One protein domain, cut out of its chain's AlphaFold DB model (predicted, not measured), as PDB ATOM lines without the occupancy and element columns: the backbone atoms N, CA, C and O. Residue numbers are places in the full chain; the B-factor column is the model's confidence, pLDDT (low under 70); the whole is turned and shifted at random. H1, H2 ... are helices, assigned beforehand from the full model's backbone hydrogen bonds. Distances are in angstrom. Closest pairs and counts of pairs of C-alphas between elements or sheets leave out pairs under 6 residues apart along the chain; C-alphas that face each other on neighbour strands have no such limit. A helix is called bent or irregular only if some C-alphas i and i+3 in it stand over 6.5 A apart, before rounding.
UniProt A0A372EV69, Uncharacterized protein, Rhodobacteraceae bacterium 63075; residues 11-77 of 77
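What this domain is: This is residues 11 to 77 of the 77 residues of an uncharacterized protein of Rhodobacteraceae bacterium 63075 (UniProt A0A372EV69). One long helix, H4, makes the longest axis, and three short helices, H1, H2 and H3, string out loosely to one side of its first half, with no two helices touching. Residues 67 to 77 stick out as an arm at one end, of which 67 to 76 belong to H4, and residues 11 to 16 also stand free. The printed part has 67 residues with four named helices, in the order H1, H2, H3, H4, and no named strand; the class is all helix. The whole is loose, with a radius of gyration of the C-alphas of 14.0 A, and elongated, spanning 44 by 26 by 16 A.

Where its parts are: H1, residues 12 to 20, begins at C-alpha 12 (116.388, 165.193, 213.543) and is 12.7 A long from first to last C-alpha. H2, residues 23 to 28, is 8.5 A long, and H3, residues 32 to 38, is 9.8 A long. H4, residues 49 to 76, runs 40.6 A from C-alpha 49 (107.265, 176.827, 196.125) to C-alpha 76 (141.518, 191.325, 212.416). H4 has a kink of 32 degrees near residue 56 and is irregular: C-alphas 50 and 53 are 7.8 A apart.

How they stand to each other: H1 and H2 are close but not clearly touching, the closest C-alphas being those of Lys 18 and Trp 26, 6.3 A apart; they run opposite ways at a steep tilt of 59 degrees. H2 and H4 are also close but not clearly touching, with the closest C-alphas, those of Phe 23 and Ala 49, 6.2 A apart; they run the same way at a steep tilt of 53 degrees. H3 is apart from H1 and H4, and only just apart from H2, at 8.5 A. H1 and H4 are apart. Every O i to N i+4 pair is within hydrogen-bond range in H1, H2 and H3, and 22 of 24 are in H4.

The domain as a whole: The C-alphas of Thr 20 and Glu 77 are the two farthest apart, at 43.9 A. Without the stretches that stand free, the body spans 30 by 24 by 17 A. The printed part has no cut; the links H1 to H2 and H2 to H3 are tight, and H3 to H4, with 10 residues, is short. Mean pLDDT of the printed part is 93.6, and residues 76 to 77 are under 70.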
ATOM      1  N   SER A  11     118.597 169.515 213.045       92.44
ATOM      2  CA  SER A  11     118.363 168.443 214.009       92.44
ATOM      3  C   SER A  11     117.353 167.434 213.447       92.44
ATOM      4  O   SER A  11     116.575 167.745 212.540       92.44
ATOM      5  N   ALA A  12     117.336 166.214 213.989       95.00
ATOM      6  CA  ALA A  12     116.388 165.193 213.543       95.00
ATOM      7  C   ALA A  12     114.910 165.658 213.616       95.00
ATOM      8  O   ALA A  12     114.195 165.441 212.636       95.00
ATOM      9  N   PRO A  13     114.452 166.352 214.683       92.00
ATOM     10  CA  PRO A  13     113.095 166.899 214.733       92.00
ATOM     11  C   PRO A  13     112.812 167.948 213.649       92.00
ATOM     12  O   PRO A  13     111.784 167.862 212.984       92.00
ATOM     13  N   GLU A  14     113.731 168.894 213.416       91.62
ATOM     14  CA  GLU A  14     113.571 169.915 212.364       91.62
ATOM     15  C   GLU A  14     113.481 169.281 210.970       91.62
ATOM     16  O   GLU A  14     112.693 169.718 210.131       91.62
ATOM     17  N   ASN A  15     114.286 168.246 210.710       93.56
ATOM     18  CA  ASN A  15     114.275 167.547 209.429       93.56
ATOM     19  C   ASN A  15     112.969 166.774 209.209       93.56
ATOM     20  O   ASN A  15     112.432 166.786 208.102       93.56
ATOM     21  N   LEU A  16     112.448 166.132 210.261       93.50
ATOM     22  CA  LEU A  16     111.158 165.447 210.212       93.50
ATOM     23  C   LEU A  16     110.026 166.438 209.918       93.50
ATOM     24  O   LEU A  16     109.258 166.220 208.989       93.50
ATOM     25  N   GLU A  17     109.960 167.546 210.659       91.69
ATOM     26  CA  GLU A  17     108.940 168.585 210.474       91.69
ATOM     27  C   GLU A  17     108.987 169.197 209.064       91.69
ATOM     28  O   GLU A  17     107.962 169.349 208.400       91.69
ATOM     29  N   LYS A  18     110.185 169.506 208.558       89.50
ATOM     30  CA  LYS A  18     110.356 170.063 207.209       89.50
ATOM     31  C   LYS A  18     109.858 169.117 206.110       89.50
ATOM     32  O   LYS A  18     109.467 169.585 205.042       89.50
ATOM     33  N   GLY A  19     109.903 167.807 206.346       90.12
ATOM     34  CA  GLY A  19     109.423 166.794 205.409       90.12
ATOM     35  C   GLY A  19     107.908 166.574 205.435       90.12
ATOM     36  O   GLY A  19     107.379 165.992 204.491       90.12
ATOM     37  N   THR A  20     107.206 167.018 206.483       93.44
ATOM     38  CA  THR A  20     105.780 166.704 206.687       93.44
ATOM     39  C   THR A  20     104.826 167.822 206.285       93.44
ATOM     40  O   THR A  20     103.639 167.548 206.104       93.44
ATOM     41  N   ILE A  21     105.303 169.058 206.110       93.38
ATOM     42  CA  ILE A  21     104.458 170.201 205.730       93.38
ATOM     43  C   ILE A  21     104.955 170.895 204.448       93.38
ATOM     44  O   ILE A  21     106.153 170.884 204.157       93.38
ATOM     45  N   PRO A  22     104.060 171.532 203.664       94.44
ATOM     46  CA  PRO A  22     104.452 172.263 202.459       94.44
ATOM     47  C   PRO A  22     105.450 173.391 202.749       94.44
ATOM     48  O   PRO A  22     105.360 174.054 203.781       94.44
ATOM     49  N   PHE A  23     106.346 173.682 201.796       93.25
ATOM     50  CA  PHE A  23     107.401 174.699 201.946       93.25
ATOM     51  C   PHE A  23     106.888 176.053 202.461       93.25
ATOM     52  O   PHE A  23     107.468 176.597 203.395       93.25
ATOM     53  N   GLY A  24     105.785 176.569 201.903       94.12
ATOM     54  CA  GLY A  24     105.197 177.847 202.325       94.12
ATOM     55  C   GLY A  24     104.708 177.844 203.781       94.12
ATOM     56  O   GLY A  24     104.873 178.829 204.498       94.12
ATOM     57  N   SER A  25     104.167 176.721 204.260       94.69
ATOM     58  CA  SER A  25     103.751 176.554 205.661       94.69
ATOM     59  C   SER A  25     104.956 176.371 206.590       94.69
ATOM     60  O   SER A  25     104.996 176.897 207.702       94.69
ATOM     61  N   TRP A  26     105.979 175.652 206.126       94.62
ATOM     62  CA  TRP A  26     107.220 175.465 206.872       94.62
ATOM     63  C   TRP A  26     107.983 176.777 207.071       94.62
ATOM     64  O   TRP A  26     108.376 177.105 208.188       94.62
ATOM     65  N   ILE A  27     108.172 177.555 206.005       94.62
ATOM     66  CA  ILE A  27     108.988 178.772 206.064       94.62
ATOM     67  C   ILE A  27     108.330 179.872 206.905       94.62
ATOM     68  O   ILE A  27     109.018 180.577 207.640       94.62
ATOM     69  N   THR A  28     106.997 179.973 206.868       95.00
ATOM     70  CA  THR A  28     106.232 180.963 207.644       95.00
ATOM     71  C   THR A  28     106.164 180.640 209.136       95.00
ATOM     72  O   THR A  28     106.046 181.557 209.942       95.00
ATOM     73  N   SER A  29     106.283 179.365 209.519       93.44
ATOM     74  CA  SER A  29     106.239 178.930 210.925       93.44
ATOM     75  C   SER A  29     107.566 179.072 211.676       93.44
ATOM     76  O   SER A  29     107.600 178.849 212.883       93.44
ATOM     77  N   ARG A  30     108.664 179.440 211.000       94.25
ATOM     78  CA  ARG A  30     109.973 179.599 211.652       94.25
ATOM     79  C   ARG A  30     110.001 180.834 212.554       94.25
ATOM     80  O   ARG A  30     109.588 181.922 212.145       94.25
ATOM     81  N   SER A  31     110.587 180.689 213.737       94.69
ATOM     82  CA  SER A  31     110.972 181.819 214.586       94.69
ATOM     83  C   SER A  31     112.073 182.659 213.933       94.69
ATOM     84  O   SER A  31     112.799 182.200 213.047       94.69
ATOM     85  N   ASP A  32     112.248 183.897 214.388       94.75
ATOM     86  CA  ASP A  32     113.286 184.776 213.842       94.75
ATOM     87  C   ASP A  32     114.700 184.251 214.121       94.75
ATOM     88  O   ASP A  32     115.565 184.323 213.248       94.75
ATOM     89  N   ALA A  33     114.904 183.604 215.272       94.88
ATOM     90  CA  ALA A  33     116.153 182.917 215.593       94.88
ATOM     91  C   ALA A  33     116.442 181.761 214.617       94.88
ATOM     92  O   ALA A  33     117.581 181.577 214.184       94.88
ATOM     93  N   GLU A  34     115.422 180.992 214.224       94.12
ATOM     94  CA  GLU A  34     115.575 179.951 213.202       94.12
ATOM     95  C   GLU A  34     115.880 180.549 211.828       94.12
ATOM     96  O   GLU A  34     116.763 180.041 211.131       94.12
ATOM     97  N   LYS A  35     115.201 181.639 211.447       95.25
ATOM     98  CA  LYS A  35     115.459 182.338 210.179       95.25
ATOM     99  C   LYS A  35     116.895 182.843 210.111       95.25
ATOM    100  O   LYS A  35     117.574 182.610 209.112       95.25
ATOM    101  N   GLU A  36     117.388 183.463 211.177       95.44
ATOM    102  CA  GLU A  36     118.766 183.944 211.266       95.44
ATOM    103  C   GLU A  36     119.778 182.790 211.265       95.44
ATOM    104  O   GLU A  36     120.743 182.785 210.486       95.44
ATOM    105  N   ARG A  37     119.555 181.770 212.105       94.56
ATOM    106  CA  ARG A  37     120.430 180.592 212.199       94.56
ATOM    107  C   ARG A  37     120.611 179.936 210.841       94.56
ATOM    108  O   ARG A  37     121.749 179.614 210.486       94.56
ATOM    109  N   HIS A  38     119.511 179.778 210.104       95.19
ATOM    110  CA  HIS A  38     119.438 179.069 208.830       95.19
ATOM    111  C   HIS A  38     119.610 179.962 207.599       95.19
ATOM    112  O   HIS A  38     119.607 179.428 206.488       95.19
ATOM    113  N   MET A  39     119.844 181.268 207.776       97.25
ATOM    114  CA  MET A  39     119.986 182.258 206.695       97.25
ATOM    115  C   MET A  39     118.790 182.231 205.730       97.25
ATOM    116  O   MET A  39     118.951 182.224 204.511       97.25
ATOM    117  N   ILE A  40     117.580 182.159 206.285       96.19
ATOM    118  CA  ILE A  40     116.334 182.250 205.523       96.19
ATOM    119  C   ILE A  40     116.176 183.690 205.029       96.19
ATOM    120  O   ILE A  40     116.348 184.640 205.792       96.19
ATOM    121  N   SER A  41     115.852 183.848 203.745       95.00
ATOM    122  CA  SER A  41     115.583 185.164 203.167       95.00
ATOM    123  C   SER A  41     114.405 185.843 203.866       95.00
ATOM    124  O   SER A  41     113.376 185.210 204.082       95.00
ATOM    125  N   GLN A  42     114.525 187.137 204.163       95.06
ATOM    126  CA  GLN A  42     113.430 187.953 204.715       95.06
ATOM    127  C   GLN A  42     112.500 188.518 203.623       95.06
ATOM    128  O   GLN A  42     111.557 189.250 203.912       95.06
ATOM    129  N   LYS A  43     112.769 188.191 202.355       96.31
ATOM    130  CA  LYS A  43     111.949 188.570 201.204       96.31
ATOM    131  C   LYS A  43     110.724 187.654 201.131       96.31
ATOM    132  O   LYS A  43     110.833 186.503 200.709       96.31
ATOM    133  N   LEU A  44     109.578 188.147 201.605       96.19
ATOM    134  CA  LEU A  44     108.343 187.360 201.753       96.19
ATOM    135  C   LEU A  44     107.778 186.852 200.418       96.19
ATOM    136  O   LEU A  44     107.136 185.807 200.375       96.19
ATOM    137  N   ASP A  45     108.039 187.559 199.322       97.12
ATOM    138  CA  ASP A  45     107.702 187.143 197.957       97.12
ATOM    139  C   ASP A  45     108.416 185.846 197.542       97.12
ATOM    140  O   ASP A  45     107.879 185.080 196.742       97.12
ATOM    141  N   LEU A  46     109.563 185.526 198.155       97.62
ATOM    142  CA  LEU A  46     110.290 184.275 197.917       97.62
ATOM    143  C   LEU A  46     109.722 183.071 198.685       97.62
ATOM    144  O   LEU A  46     110.173 181.942 198.488       97.62
ATOM    145  N   TRP A  47     108.745 183.265 199.577       96.19
ATOM    146  CA  TRP A  47     108.243 182.219 200.483       96.19
ATOM    147  C   TRP A  47     107.159 181.343 199.846       96.19
ATOM    148  O   TRP A  47     106.175 180.951 200.474       96.19
ATOM    149  N   THR A  48     107.346 181.009 198.574       95.44
ATOM    150  CA  THR A  48     106.440 180.150 197.814       95.44
ATOM    151  C   THR A  48     107.230 179.067 197.094       95.44
ATOM    152  O   THR A  48     108.389 179.257 196.733       95.44
ATOM    153  N   ALA A  49     106.605 177.913 196.851       92.81
ATOM    154  CA  ALA A  49     107.265 176.827 196.125       92.81
ATOM    155  C   ALA A  49     107.668 177.240 194.696       92.81
ATOM    156  O   ALA A  49     108.692 176.786 194.192       92.81
ATOM    157  N   ALA A  50     106.899 178.139 194.071       96.44
ATOM    158  CA  ALA A  50     107.191 178.682 192.745       96.44
ATOM    159  C   ALA A  50     108.458 179.554 192.713       96.44
ATOM    160  O   ALA A  50     109.049 179.710 191.653       96.44
ATOM    161  N   GLN A  51     108.870 180.100 193.860       97.25
ATOM    162  CA  GLN A  51     110.057 180.945 194.010       97.25
ATOM    163  C   GLN A  51     111.223 180.199 194.677       97.25
ATOM    164  O   GLN A  51     112.173 180.813 195.160       97.25
ATOM    165  N   LEU A  52     111.175 178.860 194.740       94.62
ATOM    166  CA  LEU A  52     112.199 178.067 195.426       94.62
ATOM    167  C   LEU A  52     113.598 178.274 194.821       94.62
ATOM    168  O   LEU A  52     114.586 178.293 195.555       94.62
ATOM    169  N   SER A  53     113.696 178.440 193.500       96.00
ATOM    170  CA  SER A  53     114.973 178.692 192.819       96.00
ATOM    171  C   SER A  53     115.594 180.016 193.278       96.00
ATOM    172  O   SER A  53     116.768 180.070 193.650       96.00
ATOM    173  N   GLU A  54     114.791 181.073 193.308       98.00
ATOM    174  CA  GLU A  54     115.164 182.428 193.703       98.00
ATOM    175  C   GLU A  54     115.478 182.485 195.202       98.00
ATOM    176  O   GLU A  54     116.484 183.069 195.611       98.00
ATOM    177  N   PHE A  55     114.685 181.789 196.018       97.19
ATOM    178  CA  PHE A  55     114.939 181.594 197.442       97.19
ATOM    179  C   PHE A  55     116.305 180.945 197.693       97.19
ATOM    180  O   PHE A  55     117.091 181.447 198.500       97.19
ATOM    181  N   VAL A  56     116.622 179.853 196.987       97.25
ATOM    182  CA  VAL A  56     117.913 179.152 197.104       97.25
ATOM    183  C   VAL A  56     119.075 180.073 196.727       97.25
ATOM    184  O   VAL A  56     120.106 180.063 197.404       97.25
ATOM    185  N   GLN A  57     118.919 180.894 195.688       97.81
ATOM    186  CA  GLN A  57     119.941 181.858 195.272       97.81
ATOM    187  C   GLN A  57     120.157 182.963 196.314       97.81
ATOM    188  O   GLN A  57     121.304 183.250 196.671       97.81
ATOM    189  N   ASP A  58     119.084 183.557 196.848       98.06
ATOM    190  CA  ASP A  58     119.197 184.602 197.871       98.06
ATOM    191  C   ASP A  58     119.784 184.049 199.177       98.06
ATOM    192  O   ASP A  58     120.663 184.669 199.777       98.06
ATOM    193  N   ARG A  59     119.394 182.830 199.566       97.56
ATOM    194  CA  ARG A  59     119.995 182.128 200.702       97.56
ATOM    195  C   ARG A  59     121.488 181.866 200.495       97.56
ATOM    196  O   ARG A  59     122.275 182.066 201.419       97.56
ATOM    197  N   GLU A  60     121.914 181.467 199.297       97.81
ATOM    198  CA  GLU A  60     123.341 181.279 198.990       97.81
ATOM    199  C   GLU A  60     124.131 182.595 199.102       97.81
ATOM    200  O   GLU A  60     125.245 182.601 199.635       97.81
ATOM    201  N   ARG A  61     123.546 183.724 198.680       97.94
ATOM    202  CA  ARG A  61     124.128 185.063 198.881       97.94
ATOM    203  C   ARG A  61     124.310 185.377 200.371       97.94
ATOM    204  O   ARG A  61     125.390 185.822 200.758       97.94
ATOM    205  N   LEU A  62     123.301 185.111 201.205       97.81
ATOM    206  CA  LEU A  62     123.376 185.320 202.660       97.81
ATOM    207  C   LEU A  62     124.451 184.442 203.319       97.81
ATOM    208  O   LEU A  62     125.201 184.916 204.174       97.81
ATOM    209  N   ILE A  63     124.580 183.182 202.891       96.88
ATOM    210  CA  ILE A  63     125.643 182.282 203.362       96.88
ATOM    211  C   ILE A  63     127.024 182.863 203.031       96.88
ATOM    212  O   ILE A  63     127.876 182.961 203.916       96.88
ATOM    213  N   ARG A  64     127.248 183.289 201.779       96.62
ATOM    214  CA  ARG A  64     128.523 183.894 201.348       96.62
ATOM    215  C   ARG A  64     128.852 185.155 202.141       96.62
ATOM    216  O   ARG A  64     130.000 185.326 202.553       96.62
ATOM    217  N   GLN A  65     127.855 186.002 202.387       96.75
ATOM    218  CA  GLN A  65     128.013 187.199 203.206       96.75
ATOM    219  C   GLN A  65     128.492 186.835 204.619       96.75
ATOM    220  O   GLN A  65     129.540 187.315 205.050       96.75
ATOM    221  N   ARG A  66     127.809 185.904 205.301       95.25
ATOM    222  CA  ARG A  66     128.176 185.496 206.668       95.25
ATOM    223  C   ARG A  66     129.560 184.851 206.747       95.25
ATOM    224  O   ARG A  66     130.276 185.060 207.724       95.25
ATOM    225  N   LEU A  67     129.951 184.067 205.740       94.75
ATOM    226  CA  LEU A  67     131.297 183.488 205.665       94.75
ATOM    227  C   LEU A  67     132.367 184.568 205.473       94.75
ATOM    228  O   LEU A  67     133.390 184.527 206.150       94.75
ATOM    229  N   SER A  68     132.104 185.560 204.622       95.88
ATOM    230  CA  SER A  68     133.024 186.680 204.386       95.88
ATOM    231  C   SER A  68     133.211 187.526 205.650       95.88
ATOM    232  O   SER A  68     134.336 187.822 206.037       95.88
ATOM    233  N   GLU A  69     132.123 187.841 206.358       95.25
ATOM    234  CA  GLU A  69     132.162 188.555 207.644       95.25
ATOM    235  C   GLU A  69     132.931 187.793 208.733       95.25
ATOM    236  O   GLU A  69     133.533 188.399 209.620       95.25
ATOM    237  N   ARG A  70     132.891 186.457 208.716       94.00
ATOM    238  CA  ARG A  70     133.678 185.627 209.640       94.00
ATOM    239  C   ARG A  70     135.153 185.605 209.256       94.00
ATOM    240  O   ARG A  70     135.986 185.785 210.134       94.00
ATOM    241  N   ALA A  71     135.461 185.445 207.972       92.88
ATOM    242  CA  ALA A  71     136.835 185.461 207.481       92.88
ATOM    243  C   ALA A  71     137.526 186.804 207.771       92.88
ATOM    244  O   ALA A  71     138.650 186.819 208.252       92.88
ATOM    245  N   MET A  72     136.833 187.932 207.564       90.12
ATOM    246  CA  MET A  72     137.378 189.258 207.882       90.12
ATOM    247  C   MET A  72     137.646 189.444 209.379       90.12
ATOM    248  O   MET A  72     138.651 190.047 209.737       90.12
ATOM    249  N   ARG A  73     136.786 188.906 210.258       90.06
ATOM    250  CA  ARG A  73     137.022 188.937 211.712       90.06
ATOM    251  C   ARG A  73     138.265 188.150 212.114       90.06
ATOM    252  O   ARG A  73     139.049 188.653 212.899       90.06
ATOM    253  N   GLN A  74     138.477 186.978 211.521       79.00
ATOM    254  CA  GLN A  74     139.657 186.148 211.791       79.00
ATOM    255  C   GLN A  74     140.979 186.763 211.310       79.00
ATOM    256  O   GLN A  74     142.029 186.342 211.766       79.00
ATOM    257  N   VAL A  75     140.943 187.717 210.374       79.25
ATOM    258  CA  VAL A  75     142.135 188.461 209.920       79.25
ATOM    259  C   VAL A  75     142.413 189.684 210.804       79.25
ATOM    260  O   VAL A  75     143.524 190.206 210.797       79.25
ATOM    261  N   ALA A  76     141.407 190.164 211.537       68.62
ATOM    262  CA  ALA A  76     141.518 191.325 212.416       68.62
ATOM    263  C   ALA A  76     141.955 190.973 213.855       68.62
ATOM    264  O   ALA A  76     142.204 191.889 214.638       68.62
ATOM    265  N   GLU A  77     142.025 189.681 214.187       60.34
ATOM    266  CA  GLU A  77     142.537 189.112 215.444       60.34
ATOM    267  C   GLU A  77     143.972 188.600 215.261       60.34
ATOM    268  O   GLU A  77     144.783 188.801 216.195       60.34
TER     269      GLU A  77